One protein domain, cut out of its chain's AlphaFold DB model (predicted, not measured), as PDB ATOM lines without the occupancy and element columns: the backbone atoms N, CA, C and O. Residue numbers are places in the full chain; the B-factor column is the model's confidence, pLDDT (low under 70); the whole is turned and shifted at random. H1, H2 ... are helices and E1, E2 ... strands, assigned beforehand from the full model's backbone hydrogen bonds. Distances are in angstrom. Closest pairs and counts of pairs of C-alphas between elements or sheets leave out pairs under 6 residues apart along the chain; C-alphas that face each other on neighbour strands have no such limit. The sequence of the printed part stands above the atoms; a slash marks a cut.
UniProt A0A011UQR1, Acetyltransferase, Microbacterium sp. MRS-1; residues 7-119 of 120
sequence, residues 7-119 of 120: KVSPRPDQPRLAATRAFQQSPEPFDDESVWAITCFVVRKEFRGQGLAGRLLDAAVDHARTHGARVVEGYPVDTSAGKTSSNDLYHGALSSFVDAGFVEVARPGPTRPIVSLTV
ATOM      1  N   LYS A   7      -2.589  38.143 -13.094       80.88
ATOM      2  CA  LYS A   7      -3.139  38.502 -11.784       80.88
ATOM      3  C   LYS A   7      -4.050  37.380 -11.296       80.88
ATOM      4  O   LYS A   7      -5.136  37.204 -11.850       80.88
ATOM      5  N   VAL A   8      -3.601  36.674 -10.262       85.88
ATOM      6  CA  VAL A   8      -4.328  35.604  -9.573       85.88
ATOM      7  C   VAL A   8      -4.315  35.893  -8.073       85.88
ATOM      8  O   VAL A   8      -3.257  35.974  -7.458       85.88
ATOM      9  N   SER A   9      -5.486  36.144  -7.496       85.44
ATOM     10  CA  SER A   9      -5.634  36.407  -6.061       85.44
ATOM     11  C   SER A   9      -7.047  36.041  -5.592       85.44
ATOM     12  O   SER A   9      -7.937  35.889  -6.447       85.44
ATOM     13  N   PRO A  10      -7.277  35.882  -4.272       87.50
ATOM     14  CA  PRO A  10      -8.609  35.642  -3.731       87.50
ATOM     15  C   PRO A  10      -9.608  36.663  -4.270       87.50
ATOM     16  O   PRO A  10      -9.306  37.849  -4.420       87.50
ATOM     17  N   ARG A  11     -10.819  36.214  -4.580       83.25
ATOM     18  CA  ARG A  11     -11.868  37.077  -5.127       83.25
ATOM     19  C   ARG A  11     -12.207  38.286  -4.231       83.25
ATOM     20  O   ARG A  11     -12.388  39.366  -4.802       83.25
ATOM     21  N   PRO A  12     -12.199  38.178  -2.884       83.94
ATOM     22  CA  PRO A  12     -12.389  39.325  -1.988       83.94
ATOM     23  C   PRO A  12     -11.318  40.420  -2.128       83.94
ATOM     24  O   PRO A  12     -11.619  41.604  -1.981       83.94
ATOM     25  N   ASP A  13     -10.084  40.055  -2.495       84.38
ATOM     26  CA  ASP A  13      -8.976  40.993  -2.749       84.38
ATOM     27  C   ASP A  13      -9.183  41.806  -4.047       84.38
ATOM     28  O   ASP A  13      -8.506  42.798  -4.335       84.38
ATOM     29  N   GLN A  14     -10.176  41.419  -4.850       81.38
ATOM     30  CA  GLN A  14     -10.507  42.037  -6.125       81.38
ATOM     31  C   GLN A  14     -11.925  42.638  -6.097       81.38
ATOM     32  O   GLN A  14     -12.790  42.218  -6.869       81.38
ATOM     33  N   PRO A  15     -12.178  43.708  -5.311       79.94
ATOM     34  CA  PRO A  15     -13.523  44.269  -5.107       79.94
ATOM     35  C   PRO A  15     -14.178  44.786  -6.398       79.94
ATOM     36  O   PRO A  15     -15.400  44.893  -6.502       79.94
ATOM     37  N   ARG A  16     -13.376  45.065  -7.435       79.00
ATOM     38  CA  ARG A  16     -13.882  45.407  -8.773       79.00
ATOM     39  C   ARG A  16     -14.702  44.283  -9.405       79.00
ATOM     40  O   ARG A  16     -15.579  44.580 -10.215       79.00
ATOM     41  N   LEU A  17     -14.441  43.025  -9.052       80.06
ATOM     42  CA  LEU A  17     -15.214  41.887  -9.542       80.06
ATOM     43  C   LEU A  17     -16.639  41.922  -9.001       80.06
ATOM     44  O   LEU A  17     -17.581  41.867  -9.787       80.06
ATOM     45  N   ALA A  18     -16.785  42.132  -7.693       79.69
ATOM     46  CA  ALA A  18     -18.084  42.279  -7.041       79.69
ATOM     47  C   ALA A  18     -18.877  43.487  -7.575       79.69
ATOM     48  O   ALA A  18     -20.099  43.425  -7.711       79.69
ATOM     49  N   ALA A  19     -18.187  44.574  -7.940       81.94
ATOM     50  CA  ALA A  19     -18.805  45.762  -8.536       81.94
ATOM     51  C   ALA A  19     -19.208  45.587 -10.016       81.94
ATOM     52  O   ALA A  19     -19.977  46.390 -10.552       81.94
ATOM     53  N   THR A  20     -18.691  44.568 -10.708       80.81
ATOM     54  CA  THR A  20     -18.943  44.371 -12.138       80.81
ATOM     55  C   THR A  20     -20.172  43.500 -12.347       80.81
ATOM     56  O   THR A  20     -20.147  42.291 -12.138       80.81
ATOM     57  N   ARG A  21     -21.239  44.108 -12.868       79.81
ATOM     58  CA  ARG A  21     -22.548  43.462 -13.064       79.81
ATOM     59  C   ARG A  21     -22.517  42.180 -13.904       79.81
ATOM     60  O   ARG A  21     -23.355  41.310 -13.711       79.81
ATOM     61  N   ALA A  22     -21.557  42.053 -14.819       77.44
ATOM     62  CA  ALA A  22     -21.366  40.820 -15.579       77.44
ATOM     63  C   ALA A  22     -20.918  39.658 -14.674       77.44
ATOM     64  O   ALA A  22     -21.461  38.566 -14.771       77.44
ATOM     65  N   PHE A  23     -19.978  39.892 -13.758       81.00
ATOM     66  CA  PHE A  23     -19.392  38.837 -12.923       81.00
ATOM     67  C   PHE A  23     -20.300  38.408 -11.771       81.00
ATOM     68  O   PHE A  23     -20.154  37.300 -11.264       81.00
ATOM     69  N   GLN A  24     -21.298  39.230 -11.426       81.56
ATOM     70  CA  GLN A  24     -22.337  38.907 -10.440       81.56
ATOM     71  C   GLN A  24     -23.171  37.661 -10.786       81.56
ATOM     72  O   GLN A  24     -23.911  37.186  -9.935       81.56
ATOM     73  N   GLN A  25     -23.068  37.135 -12.011       81.81
ATOM     74  CA  GLN A  25     -23.716  35.881 -12.410       81.81
ATOM     75  C   GLN A  25     -22.922  34.620 -12.049       81.81
ATOM     76  O   GLN A  25     -23.382  33.518 -12.331       81.81
ATOM     77  N   SER A  26     -21.732  34.761 -11.467       81.62
ATOM     78  CA  SER A  26     -20.979  33.623 -10.942       81.62
ATOM     79  C   SER A  26     -21.778  32.883  -9.861       81.62
ATOM     80  O   SER A  26     -22.405  33.540  -9.025       81.62
ATOM     81  N   PRO A  27     -21.754  31.539  -9.858       80.50
ATOM     82  CA  PRO A  27     -22.424  30.743  -8.833       80.50
ATOM     83  C   PRO A  27     -21.717  30.804  -7.472       80.50
ATOM     84  O   PRO A  27     -22.332  30.483  -6.456       80.50
ATOM     85  N   GLU A  28     -20.447  31.216  -7.441       83.06
ATOM     86  CA  GLU A  28     -19.640  31.224  -6.226       83.06
ATOM     87  C   GLU A  28     -19.842  32.524  -5.423       83.06
ATOM     88  O   GLU A  28     -19.902  33.613  -6.011       83.06
ATOM     89  N   PRO A  29     -19.897  32.450  -4.080       81.25
ATOM     90  CA  PRO A  29     -19.994  33.631  -3.231       81.25
ATOM     91  C   PRO A  29     -18.770  34.547  -3.383       81.25
ATOM     92  O   PRO A  29     -17.635  34.097  -3.518       81.25
ATOM     93  N   PHE A  30     -18.995  35.864  -3.361       77.62
ATOM     94  CA  PHE A  30     -17.921  36.856  -3.522       77.62
ATOM     95  C   PHE A  30     -17.049  37.040  -2.277       77.62
ATOM     96  O   PHE A  30     -15.905  37.463  -2.416       77.62
ATOM     97  N   ASP A  31     -17.580  36.721  -1.098       81.38
ATOM     98  CA  ASP A  31     -16.878  36.781   0.190       81.38
ATOM     99  C   ASP A  31     -16.078  35.502   0.503       81.38
ATOM    100  O   ASP A  31     -15.465  35.401   1.562       81.38
ATOM    101  N   ASP A  32     -16.074  34.510  -0.391       84.75
ATOM    102  CA  ASP A  32     -15.347  33.259  -0.170       84.75
ATOM    103  C   ASP A  32     -13.860  33.416  -0.523       84.75
ATOM    104  O   ASP A  32     -13.477  33.532  -1.689       84.75
ATOM    105  N   GLU A  33     -13.004  33.410   0.501       84.75
ATOM    106  CA  GLU A  33     -11.544  33.503   0.360       84.75
ATOM    107  C   GLU A  33     -10.920  32.257  -0.296       84.75
ATOM    108  O   GLU A  33      -9.800  32.320  -0.810       84.75
ATOM    109  N   SER A  34     -11.642  31.128  -0.329       87.19
ATOM    110  CA  SER A  34     -11.217  29.919  -1.043       87.19
ATOM    111  C   SER A  34     -11.492  29.993  -2.549       87.19
ATOM    112  O   SER A  34     -10.977  29.169  -3.309       87.19
ATOM    113  N   VAL A  35     -12.248  30.994  -3.007       89.44
ATOM    114  CA  VAL A  35     -12.507  31.239  -4.428       89.44
ATOM    115  C   VAL A  35     -11.530  32.291  -4.934       89.44
ATOM    116  O   VAL A  35     -11.510  33.442  -4.496       89.44
ATOM    117  N   TRP A  36     -10.702  31.891  -5.885       92.00
ATOM    118  CA  TRP A  36      -9.686  32.741  -6.489       92.00
ATOM    119  C   TRP A  36     -10.129  33.197  -7.867       92.00
ATOM    120  O   TRP A  36     -10.859  32.493  -8.557       92.00
ATOM    121  N   ALA A  37      -9.686  34.379  -8.280       89.00
ATOM    122  CA  ALA A  37     -10.067  34.955  -9.559       89.00
ATOM    123  C   ALA A  37      -8.848  35.350 -10.398       89.00
ATOM    124  O   ALA A  37      -7.958  36.072  -9.939       89.00
ATOM    125  N   ILE A  38      -8.850  34.927 -11.663       87.62
ATOM    126  CA  ILE A  38      -7.870  35.300 -12.681       87.62
ATOM    127  C   ILE A  38      -8.484  36.387 -13.566       87.62
ATOM    128  O   ILE A  38      -9.394  36.132 -14.357       87.62
ATOM    129  N   THR A  39      -7.991  37.621 -13.427       73.69
ATOM    130  CA  THR A  39      -8.598  38.810 -14.062       73.69
ATOM    131  C   THR A  39      -7.732  39.476 -15.120       73.69
ATOM    132  O   THR A  39      -8.264  40.091 -16.043       73.69
ATOM    133  N   CYS A  40      -6.409  39.361 -15.008       66.75
ATOM    134  CA  CYS A  40      -5.471  39.941 -15.960       66.75
ATOM    135  C   CYS A  40      -4.579  38.832 -16.501       66.75
ATOM    136  O   CYS A  40      -3.922  38.149 -15.722       66.75
ATOM    137  N   PHE A  41      -4.582  38.651 -17.819       65.56
ATOM    138  CA  PHE A  41      -3.845  37.596 -18.498       65.56
ATOM    139  C   PHE A  41      -3.162  38.180 -19.736       65.56
ATOM    140  O   PHE A  41      -3.648  38.098 -20.867       65.56
ATOM    141  N   VAL A  42      -2.028  38.846 -19.521       56.94
ATOM    142  CA  VAL A  42      -1.339  39.574 -20.589       56.94
ATOM    143  C   VAL A  42      -0.398  38.630 -21.326       56.94
ATOM    144  O   VAL A  42       0.806  38.591 -21.088       56.94
ATOM    145  N   VAL A  43      -0.935  37.894 -22.297       56.78
ATOM    146  CA  VAL A  43      -0.104  37.245 -23.319       56.78
ATOM    147  C   VAL A  43       0.056  38.229 -24.470       56.78
ATOM    148  O   VAL A  43      -0.889  38.469 -25.237       56.78
ATOM    149  N   ARG A  44       1.250  38.833 -24.593       52.19
ATOM    150  CA  ARG A  44       1.573  39.698 -25.740       52.19
ATOM    151  C   ARG A  44       1.256  38.933 -27.026       52.19
ATOM    152  O   ARG A  44       1.478  37.725 -27.113       52.19
ATOM    153  N   LYS A  45       0.715  39.633 -28.029       52.84
ATOM    154  CA  LYS A  45       0.247  39.049 -29.306       52.84
ATOM    155  C   LYS A  45       1.285  38.124 -29.961       52.84
ATOM    156  O   LYS A  45       0.914  37.144 -30.594       52.84
ATOM    157  N   GLU A  46       2.551  38.444 -29.745       49.06
ATOM    158  CA  GLU A  46       3.780  37.764 -30.170       49.06
ATOM    159  C   GLU A  46       3.873  36.301 -29.703       49.06
ATOM    160  O   GLU A  46       4.458  35.471 -30.390       49.06
ATOM    161  N   PHE A  47       3.262  35.974 -28.560       54.72
ATOM    162  CA  PHE A  47       3.302  34.642 -27.946       54.72
ATOM    163  C   PHE A  47       1.972  33.881 -28.059       54.72
ATOM    164  O   PHE A  47       1.807  32.800 -27.484       54.72
ATOM    165  N   ARG A  48       0.997  34.425 -28.803       59.75
ATOM    166  CA  ARG A  48      -0.263  33.723 -29.092       59.75
ATOM    167  C   ARG A  48       0.013  32.532 -30.016       59.75
ATOM    168  O   ARG A  48       0.807  32.636 -30.943       59.75
ATOM    169  N   GLY A  49      -0.642  31.400 -29.759       58.09
ATOM    170  CA  GLY A  49      -0.490  30.174 -30.558       58.09
ATOM    171  C   GLY A  49       0.722  29.300 -30.211       58.09
ATOM    172  O   GLY A  49       0.919  28.277 -30.851       58.09
ATOM    173  N   GLN A  50       1.509  29.656 -29.189       60.72
ATOM    174  CA  GLN A  50       2.684  28.879 -28.752       60.72
ATOM    175  C   GLN A  50       2.451  28.093 -27.446       60.72
ATOM    176  O   GLN A  50       3.402  27.721 -26.757       60.72
ATOM    177  N   GLY A  51       1.192  27.919 -27.026       66.50
ATOM    178  CA  GLY A  51       0.852  27.256 -25.758       66.50
ATOM    179  C   GLY A  51       1.320  28.002 -24.497       66.50
ATOM    180  O   GLY A  51       1.194  27.484 -23.392       66.50
ATOM    181  N   LEU A  52       1.859  29.224 -24.628       73.31
ATOM    182  CA  LEU A  52       2.295  30.025 -23.478       73.31
ATOM    183  C   LEU A  52       1.115  30.386 -22.575       73.31
ATOM    184  O   LEU A  52       1.252  30.381 -21.358       73.31
ATOM    185  N   ALA A  53      -0.047  30.639 -23.179       71.62
ATOM    186  CA  ALA A  53      -1.270  30.902 -22.447       71.62
ATOM    187  C   ALA A  53      -1.631  29.739 -21.503       71.62
ATOM    188  O   ALA A  53      -1.793  29.950 -20.305       71.62
ATOM    189  N   GLY A  54      -1.672  28.508 -22.023       75.31
ATOM    190  CA  GLY A  54      -1.948  27.321 -21.211       75.31
ATOM    191  C   GLY A  54      -0.958  27.164 -20.057       75.31
ATOM    192  O   GLY A  54      -1.376  26.988 -18.923       75.31
ATOM    193  N   ARG A  55       0.347  27.351 -20.306       80.56
ATOM    194  CA  ARG A  55       1.378  27.267 -19.250       80.56
ATOM    195  C   ARG A  55       1.247  28.336 -18.165       80.56
ATOM    196  O   ARG A  55       1.518  28.062 -17.005       80.56
ATOM    197  N   LEU A  56       0.857  29.554 -18.536       79.38
ATOM    198  CA  LEU A  56       0.619  30.633 -17.575       79.38
ATOM    199  C   LEU A  56      -0.647  30.388 -16.748       79.38
ATOM    200  O   LEU A  56      -0.652  30.678 -15.556       79.38
ATOM    201  N   LEU A  57      -1.700  29.857 -17.375       81.75
ATOM    202  CA  LEU A  57      -2.915  29.425 -16.684       81.75
ATOM    203  C   LEU A  57      -2.604  28.304 -15.697       81.75
ATOM    204  O   LEU A  57      -2.971  28.420 -14.537       81.75
ATOM    205  N   ASP A  58      -1.873  27.284 -16.134       83.94
ATOM    206  CA  ASP A  58      -1.457  26.155 -15.302       83.94
ATOM    207  C   ASP A  58      -0.641  26.620 -14.087       83.94
ATOM    208  O   ASP A  58      -0.988  26.309 -12.952       83.94
ATOM    209  N   ALA A  59       0.353  27.492 -14.296       86.19
ATOM    210  CA  ALA A  59       1.132  28.071 -13.203       86.19
ATOM    211  C   ALA A  59       0.284  28.929 -12.243       86.19
ATOM    212  O   ALA A  59       0.508  28.911 -11.035       86.19
ATOM    213  N   ALA A  60      -0.695  29.682 -12.755       85.50
ATOM    214  CA  ALA A  60      -1.594  30.479 -11.922       85.50
ATOM    215  C   ALA A  60      -2.557  29.603 -11.107       85.50
ATOM    216  O   ALA A  60      -2.840  29.903  -9.948       85.50
ATOM    217  N   VAL A  61      -3.039  28.512 -11.703       87.94
ATOM    218  CA  VAL A  61      -3.879  27.503 -11.054       87.94
ATOM    219  C   VAL A  61      -3.093  26.776  -9.965       87.94
ATOM    220  O   VAL A  61      -3.590  26.656  -8.847       87.94
ATOM    221  N   ASP A  62      -1.860  26.352 -10.247       88.88
ATOM    222  CA  ASP A  62      -0.967  25.729  -9.265       88.88
ATOM    223  C   ASP A  62      -0.649  26.683  -8.105       88.88
ATOM    224  O   ASP A  62      -0.743  26.314  -6.932       88.88
ATOM    225  N   HIS A  63      -0.393  27.958  -8.411       87.94
ATOM    226  CA  HIS A  63      -0.214  28.988  -7.396       87.94
ATOM    227  C   HIS A  63      -1.458  29.144  -6.510       87.94
ATOM    228  O   HIS A  63      -1.345  29.112  -5.287       87.94
ATOM    229  N   ALA A  64      -2.651  29.253  -7.096       89.00
ATOM    230  CA  ALA A  64      -3.891  29.349  -6.329       89.00
ATOM    231  C   ALA A  64      -4.103  28.100  -5.455       89.00
ATOM    232  O   ALA A  64      -4.393  28.204  -4.263       89.00
ATOM    233  N   ARG A  65      -3.882  26.908  -6.022       89.12
ATOM    234  CA  ARG A  65      -4.022  25.627  -5.324       89.12
ATOM    235  C   ARG A  65      -3.080  25.510  -4.127       89.12
ATOM    236  O   ARG A  65      -3.515  25.136  -3.042       89.12
ATOM    237  N   THR A  66      -1.805  25.856  -4.297       89.25
ATOM    238  CA  THR A  66      -0.803  25.823  -3.215       89.25
ATOM    239  C   THR A  66      -1.104  26.821  -2.095       89.25
ATOM    240  O   THR A  66      -0.694  26.595  -0.958       89.25
ATOM    241  N   HIS A  67      -1.874  27.871  -2.385       88.50
ATOM    242  CA  HIS A  67      -2.341  28.859  -1.413       88.50
ATOM    243  C   HIS A  67      -3.730  28.544  -0.827       88.50
ATOM    244  O   HIS A  67      -4.285  29.366  -0.099       88.50
ATOM    245  N   GLY A  68      -4.286  27.358  -1.097       88.50
ATOM    246  CA  GLY A  68      -5.546  26.903  -0.502       88.50
ATOM    247  C   GLY A  68      -6.804  27.314  -1.267       88.50
ATOM    248  O   GLY A  68      -7.897  27.270  -0.701       88.50
ATOM    249  N   ALA A  69      -6.683  27.698  -2.540       90.25
ATOM    250  CA  ALA A  69      -7.851  27.867  -3.393       90.25
ATOM    251  C   ALA A  69      -8.607  26.538  -3.529       90.25
ATOM    252  O   ALA A  69      -8.007  25.484  -3.739       90.25
ATOM    253  N   ARG A  70      -9.933  26.605  -3.452       91.69
ATOM    254  CA  ARG A  70     -10.857  25.514  -3.774       91.69
ATOM    255  C   ARG A  70     -11.301  25.590  -5.232       91.69
ATOM    256  O   ARG A  70     -11.420  24.568  -5.911       91.69
ATOM    257  N   VAL A  71     -11.549  26.809  -5.706       91.38
ATOM    258  CA  VAL A  71     -12.029  27.108  -7.057       91.38
ATOM    259  C   VAL A  71     -11.240  28.283  -7.612       91.38
ATOM    260  O   VAL A  71     -10.977  29.255  -6.908       91.38
ATOM    261  N   VAL A  72     -10.885  28.200  -8.890       91.19
ATOM    262  CA  VAL A  72     -10.269  29.286  -9.649       91.19
ATOM    263  C   VAL A  72     -11.237  29.714 -10.743       91.19
ATOM    264  O   VAL A  72     -11.554  28.936 -11.637       91.19
ATOM    265  N   GLU A  73     -11.713  30.950 -10.686       90.19
ATOM    266  CA  GLU A  73     -12.606  31.543 -11.675       90.19
ATOM    267  C   GLU A  73     -11.821  32.416 -12.663       90.19
ATOM    268  O   GLU A  73     -10.930  33.178 -12.290       90.19
ATOM    269  N   GLY A  74     -12.149  32.307 -13.943       88.88
ATOM    270  CA  GLY A  74     -11.602  33.094 -15.034       88.88
ATOM    271  C   GLY A  74     -12.695  33.853 -15.776       88.88
ATOM    272  O   GLY A  74     -13.841  33.411 -15.871       88.88
ATOM    273  N   TYR A  75     -12.317  34.988 -16.362       86.00
ATOM    274  CA  TYR A  75     -13.230  35.841 -17.132       86.00
ATOM    275  C   TYR A  75     -12.737  36.058 -18.571       86.00
ATOM    276  O   TYR A  75     -12.400  37.188 -18.942       86.00
ATOM    277  N   PRO A  76     -12.648  34.989 -19.386       85.88
ATOM    278  CA  PRO A  76     -12.186  35.100 -20.758       85.88
ATOM    279  C   PRO A  76     -13.174  35.843 -21.651       85.88
ATOM    280  O   PRO A  76     -14.346  36.044 -21.327       85.88
ATOM    281  N   VAL A  77     -12.697  36.181 -22.846       83.12
ATOM    282  CA  VAL A  77     -13.559  36.625 -23.939       83.12
ATOM    283  C   VAL A  77     -13.786  35.499 -24.941       83.12
ATOM    284  O   VAL A  77     -12.859  34.795 -25.354       83.12
ATOM    285  N   ASP A  78     -15.040  35.330 -25.351       82.62
ATOM    286  CA  ASP A  78     -15.399  34.413 -26.427       82.62
ATOM    287  C   ASP A  78     -15.189  35.112 -27.776       82.62
ATOM    288  O   ASP A  78     -15.961  35.983 -28.187       82.62
ATOM    289  N   THR A  79     -14.105  34.734 -28.458       73.50
ATOM    290  CA  THR A  79     -13.743  35.266 -29.777       73.50
ATOM    291  C   THR A  79     -14.598  34.718 -30.912       73.50
ATOM    292  O   THR A  79     -14.551  35.250 -32.018       73.50
ATOM    293  N   SER A  80     -15.354  33.644 -30.670       70.12
ATOM    294  CA  SER A  80     -16.233  33.033 -31.670       70.12
ATOM    295  C   SER A  80     -17.611  33.701 -31.719       70.12
ATOM    296  O   SER A  80     -18.255  33.714 -32.766       70.12
ATOM    297  N   ALA A  81     -18.032  34.326 -30.616       69.06
ATOM    298  CA  ALA A  81     -19.363  34.905 -30.459       69.06
ATOM    299  C   ALA A  81     -19.511  36.358 -30.963       69.06
ATOM    300  O   ALA A  81     -20.599  36.929 -30.866       69.06
ATOM    301  N   GLY A  82     -18.459  36.995 -31.494       64.12
ATOM    302  CA  GLY A  82     -18.561  38.357 -32.033       64.12
ATOM    303  C   GLY A  82     -17.234  39.013 -32.423       64.12
ATOM    304  O   GLY A  82     -16.170  38.405 -32.364       64.12
ATOM    305  N   LYS A  83     -17.287  40.292 -32.826       57.53
ATOM    306  CA  LYS A  83     -16.088  41.092 -33.134       57.53
ATOM    307  C   LYS A  83     -15.319  41.411 -31.849       57.53
ATOM    308  O   LYS A  83     -15.694  42.321 -31.116       57.53
ATOM    309  N   THR A  84     -14.234  40.691 -31.601       60.62
ATOM    310  CA  THR A  84     -13.322  40.947 -30.478       60.62
ATOM    311  C   THR A  84     -12.305  42.023 -30.850       60.62
ATOM    312  O   THR A  84     -11.622  41.911 -31.871       60.62
ATOM    313  N   SER A  85     -12.174  43.075 -30.036       60.47
ATOM    314  CA  SER A  85     -11.100  44.055 -30.223       60.47
ATOM    315  C   SER A  85      -9.754  43.447 -29.819       60.47
ATOM    316  O   SER A  85      -9.689  42.569 -28.958       60.47
ATOM    317  N   SER A  86      -8.641  43.954 -30.360       59.31
ATOM    318  CA  SER A  86      -7.310  43.578 -29.847       59.31
ATOM    319  C   SER A  86      -7.154  43.860 -28.351       59.31
ATOM    320  O   SER A  86      -6.336  43.206 -27.709       59.31
ATOM    321  N   ASN A  87      -7.956  44.785 -27.807       59.41
ATOM    322  CA  ASN A  87      -7.988  45.100 -26.383       59.41
ATOM    323  C   ASN A  87      -8.713  44.031 -25.541       59.41
ATOM    324  O   ASN A  87      -8.358  43.782 -24.397       59.41
ATOM    325  N   ASP A  88      -9.715  43.356 -26.103       62.03
ATOM    326  CA  ASP A  88     -10.433  42.284 -25.407       62.03
ATOM    327  C   ASP A  88      -9.571  41.020 -25.289       62.03
ATOM    328  O   ASP A  88      -9.653  40.301 -24.299       62.03
ATOM    329  N   LEU A  89      -8.659  40.806 -26.245       63.41
ATOM    330  CA  LEU A  89      -7.694  39.702 -26.222       63.41
ATOM    331  C   LEU A  89      -6.680  39.785 -25.063       63.41
ATOM    332  O   LEU A  89      -5.932  38.828 -24.868       63.41
ATOM    333  N   TYR A  90      -6.637  40.888 -24.303       61.38
ATOM    334  CA  TYR A  90      -5.872  40.975 -23.050       61.38
ATOM    335  C   TYR A  90      -6.518  40.202 -21.886       61.38
ATOM    336  O   TYR A  90      -5.855  39.974 -20.880       61.38
ATOM    337  N   HIS A  91      -7.778  39.770 -22.011       65.94
ATOM    338  CA  HIS A  91      -8.441  38.914 -21.014       65.94
ATOM    339  C   HIS A  91      -8.262  37.410 -21.295       65.94
ATOM    340  O   HIS A  91      -8.744  36.577 -20.536       65.94
ATOM    341  N   GLY A  92      -7.559  37.049 -22.375       71.31
ATOM    342  CA  GLY A  92      -7.428  35.664 -22.822       71.31
ATOM    343  C   GLY A  92      -8.661  35.158 -23.582       71.31
ATOM    344  O   GLY A  92      -9.776  35.653 -23.423       71.31
ATOM    345  N   ALA A  93      -8.445  34.183 -24.464       78.62
ATOM    346  CA  ALA A  93      -9.518  33.566 -25.239       78.62
ATOM    347  C   ALA A  93     -10.164  32.426 -24.445       78.62
ATOM    348  O   ALA A  93      -9.450  31.656 -23.800       78.62
ATOM    349  N   LEU A  94     -11.487  32.268 -24.560       83.94
ATOM    350  CA  LEU A  94     -12.238  31.169 -23.932       83.94
ATOM    351  C   LEU A  94     -11.591  29.804 -24.198       83.94
ATOM    352  O   LEU A  94     -11.432  29.005 -23.284       83.94
ATOM    353  N   SER A  95     -11.141  29.570 -25.429       81.31
ATOM    354  CA  SER A  95     -10.489  28.324 -25.828       81.31
ATOM    355  C   SER A  95      -9.236  27.992 -25.012       81.31
ATOM    356  O   SER A  95      -8.998  26.820 -24.762       81.31
ATOM    357  N   SER A  96      -8.463  28.979 -24.545       80.06
ATOM    358  CA  SER A  96      -7.294  28.723 -23.685       80.06
ATOM    359  C   SER A  96      -7.682  28.277 -22.276       80.06
ATOM    360  O   SER A  96      -6.986  27.462 -21.686       80.06
ATOM    361  N   PHE A  97      -8.791  28.792 -21.746       85.75
ATOM    362  CA  PHE A  97      -9.305  28.370 -20.445       85.75
ATOM    363  C   PHE A  97      -9.920  26.973 -20.531       85.75
ATOM    364  O   PHE A  97      -9.649  26.133 -19.680       85.75
ATOM    365  N   VAL A  98     -10.692  26.698 -21.585       86.12
ATOM    366  CA  VAL A  98     -11.281  25.370 -21.816       86.12
ATOM    367  C   VAL A  98     -10.196  24.307 -22.012       86.12
ATOM    368  O   VAL A  98     -10.302  23.224 -21.447       86.12
ATOM    369  N   ASP A  99      -9.124  24.620 -22.749       83.94
ATOM    370  CA  ASP A  99      -7.964  23.728 -22.918       83.94
ATOM    371  C   ASP A  99      -7.237  23.456 -21.588       83.94
ATOM    372  O   ASP A  99      -6.799  22.338 -21.334       83.94
ATOM    373  N   ALA A 100      -7.204  24.448 -20.690       83.69
ATOM    374  CA  ALA A 100      -6.708  24.304 -19.320       83.69
ATOM    375  C   ALA A 100      -7.697  23.591 -18.366       83.69
ATOM    376  O   ALA A 100      -7.434  23.498 -17.169       83.69
ATOM    377  N   GLY A 101      -8.836  23.097 -18.866       88.00
ATOM    378  CA  GLY A 101      -9.819  22.333 -18.090       88.00
ATOM    379  C   GLY A 101     -10.883  23.169 -17.377       88.00
ATOM    380  O   GLY A 101     -11.691  22.614 -16.634       88.00
ATOM    381  N   PHE A 102     -10.920  24.486 -17.593       90.50
ATOM    382  CA  PHE A 102     -11.979  25.320 -17.036       90.50
ATOM    383  C   PHE A 102     -13.319  25.024 -17.715       90.50
ATOM    384  O   PHE A 102     -13.400  24.826 -18.930       90.50
ATOM    385  N   VAL A 103     -14.389  25.082 -16.930       91.12
ATOM    386  CA  VAL A 103     -15.765  24.884 -17.391       91.12
ATOM    387  C   VAL A 103     -16.548  26.183 -17.310       91.12
ATOM    388  O   VAL A 103     -16.387  26.953 -16.370       91.12
ATOM    389  N   GLU A 104     -17.402  26.443 -18.293       91.62
ATOM    390  CA  GLU A 104     -18.303  27.592 -18.256       91.62
ATOM    391  C   GLU A 104     -19.369  27.399 -17.175       91.62
ATOM    392  O   GLU A 104     -20.105  26.414 -17.188       91.62
ATOM    393  N   VAL A 105     -19.452  28.356 -16.252       90.25
ATOM    394  CA  VAL A 105     -20.428  28.354 -15.152       90.25
ATOM    395  C   VAL A 105     -21.534  29.379 -15.344       90.25
ATOM    396  O   VAL A 105     -22.641  29.197 -14.845       90.25
ATOM    397  N   ALA A 106     -21.252  30.453 -16.079       88.06
ATOM    398  CA  ALA A 106     -22.227  31.486 -16.388       88.06
ATOM    399  C   ALA A 106     -21.827  32.249 -17.652       88.06
ATOM    400  O   ALA A 106     -20.655  32.322 -18.011       88.06
ATOM    401  N   ARG A 107     -22.801  32.868 -18.321       86.75
ATOM    402  CA  ARG A 107     -22.567  33.663 -19.533       86.75
ATOM    403  C   ARG A 107     -23.390  34.954 -19.497       86.75
ATOM    404  O   ARG A 107     -24.438  35.030 -20.138       86.75
ATOM    405  N   PRO A 108     -22.920  35.994 -18.782       83.50
ATOM    406  CA  PRO A 108     -23.603  37.287 -18.688       83.50
ATOM    407  C   PRO A 108     -23.771  38.017 -20.018       83.50
ATOM    408  O   PRO A 108     -24.648  38.870 -20.146       83.50
ATOM    409  N   GLY A 109     -22.942  37.707 -21.013       79.75
ATOM    410  CA  GLY A 109     -23.099  38.217 -22.367       79.75
ATOM    411  C   GLY A 109     -22.501  37.262 -23.394       79.75
ATOM    412  O   GLY A 109     -21.665  36.432 -23.040       79.75
ATOM    413  N   PRO A 110     -22.873  37.399 -24.678       77.31
ATOM    414  CA  PRO A 110     -22.467  36.464 -25.728       77.31
ATOM    415  C   PRO A 110     -20.944  36.315 -25.835       77.31
ATOM    416  O   PRO A 110     -20.466  35.213 -26.073       77.31
ATOM    417  N   THR A 111     -20.191  37.391 -25.584       81.44
ATOM    418  CA  THR A 111     -18.722  37.428 -25.652       81.44
ATOM    419  C   THR A 111     -18.020  37.360 -24.293       81.44
ATOM    420  O   THR A 111     -16.792  37.421 -24.253       81.44
ATOM    421  N   ARG A 112     -18.761  37.274 -23.180       83.50
ATOM    422  CA  ARG A 112     -18.211  37.296 -21.813       83.50
ATOM    423  C   ARG A 112     -18.702  36.095 -21.006       83.50
ATOM    424  O   ARG A 112     -19.582  36.265 -20.165       83.50
ATOM    425  N   PRO A 113     -18.192  34.890 -21.279       88.69
ATOM    426  CA  PRO A 113     -18.381  33.750 -20.396       88.69
ATOM    427  C   PRO A 113     -17.596  33.927 -19.086       88.69
ATOM    428  O   PRO A 113     -16.554  34.582 -19.035       88.69
ATOM    429  N   ILE A 114     -18.113  33.317 -18.029       90.00
ATOM    430  CA  ILE A 114     -17.452  33.102 -16.748       90.00
ATOM    431  C   ILE A 114     -17.132  31.618 -16.701       90.00
ATOM    432  O   ILE A 114     -18.021  30.781 -16.874       90.00
ATOM    433  N   VAL A 115     -15.864  31.301 -16.489       91.31
ATOM    434  CA  VAL A 115     -15.393  29.921 -16.423       91.31
ATOM    435  C   VAL A 115     -14.771  29.657 -15.065       91.31
ATOM    436  O   VAL A 115     -14.184  30.554 -14.479       91.31
ATOM    437  N   SER A 116     -14.854  28.434 -14.566       92.00
ATOM    438  CA  SER A 116     -14.226  28.046 -13.306       92.00
ATOM    439  C   SER A 116     -13.527  26.704 -13.425       92.00
ATOM    440  O   SER A 116     -13.946  25.851 -14.204       92.00
ATOM    441  N   LEU A 117     -12.505  26.501 -12.609       92.19
ATOM    442  CA  LEU A 117     -11.817  25.236 -12.427       92.19
ATOM    443  C   LEU A 117     -11.791  24.905 -10.935       92.19
ATOM    444  O   LEU A 117     -11.305  25.692 -10.124       92.19
ATOM    445  N   THR A 118     -12.312  23.738 -10.565       91.38
ATOM    446  CA  THR A 118     -12.163  23.211  -9.204       91.38
ATOM    447  C   THR A 118     -10.767  22.613  -9.055       91.38
ATOM    448  O   THR A 118     -10.352  21.801  -9.877       91.38
ATOM    449  N   VAL A 119     -10.043  23.033  -8.017       87.38
ATOM    450  CA  VAL A 119      -8.641  22.645  -7.763       87.38
ATOM    451  C   VAL A 119      -8.449  21.890  -6.437       87.38
ATOM    452  O   VAL A 119      -7.329  21.466  -6.134       87.38
TER     453      VAL A 119
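AT A GLANCE: This is residues 7 to 119 of the 120 residues of the protein "Acetyltransferase" of Microbacterium sp. MRS-1 (UniProt A0A011UQR1). A strongly twisted sheet of five strands has one long helix, H2, over one face, running along E2 and E3. Short H4 grazes the sheet and touches H2, short H3 stands beside the strands near the end of E2, and small H1 lies off the sheet, on the side away from H2. The 113 printed residues hold four named helices and five named strands, in the order E1 H1 E2 H2 E3 H3 H4 E4 E5, of mixed class; the sheet's order is E1, E2, E3, E5, E4, with mixed directions. The whole is compact, with a radius of gyration of the C-alphas of 13.1 A and spans of 34 by 29 by 21 A.

HOW THE PARTS SIT: E1, residues 7 to 10, is an edge strand, antiparallel to E2, residues 35 to 41; N 7 and O 40 are 2.9 A apart. E2 is parallel to E3, residues 71 to 74, with N 36 and O 71 at 2.8 A. With H2, residues 52 to 66, they form a strand-helix-strand unit, parallel neighbour strands joined through a helix, with a right-handed crossover. H2 is on the sheet at a height of 8.5 A, over E2 and E3, and runs along the strands, at 26 degrees to E2 on the local plane; H2 on one face of the sheet E1 E2 E3 E5 E4 is an arrangement of two layers, a helix layer and a sheet layer. The closest C-alphas of H2 and E2 are those of Ala 64 and Trp 36, 6.7 A. E3 is antiparallel to E5, residues 112 to 118, with N 74 and O 115 at 2.7 A. E5 and the edge strand E4, residues 103 to 109, form an antiparallel hairpin, with N 114 and O 106 at 2.7 A. H3, residues 88 to 91, stands at the sheet's level, on a local plane fitted to just 6 C-alphas. H4, residues 94 to 99, only grazes the sheet with residues 94 to 98. Residues 53 to 57 of H2 touch H4, closest at the C-alphas of Gly 54 and Ser 96, 6.1 A. E3, H3, H4 and E4 form a split unit, with E5 between its strands and a right-handed crossover. H1, residues 15 to 19, is not on the sheet. Every O i to N i+4 pair is within hydrogen-bond range in H1, H2 and H4; H3 is too short for one.

IN THESE COORDINATES: E1 begins at C-alpha 7, (-3.139, 38.502, -11.784). E2 is 17.7 A long, H2 20.9 A, E4 16.0 A and E5 19.8 A. E5 ends at C-alpha 118, (-12.163, 23.211, -9.204).

THE WHOLE: The C-alphas farthest apart, Gly 68 and Lys 83, are 37.1 A apart. The printed part has no cut; the links H1 to E2 and E3 to H3 are long. Mean pLDDT of the printed part is 79.3, with residues 40 to 51 and 81 to 91 under 70.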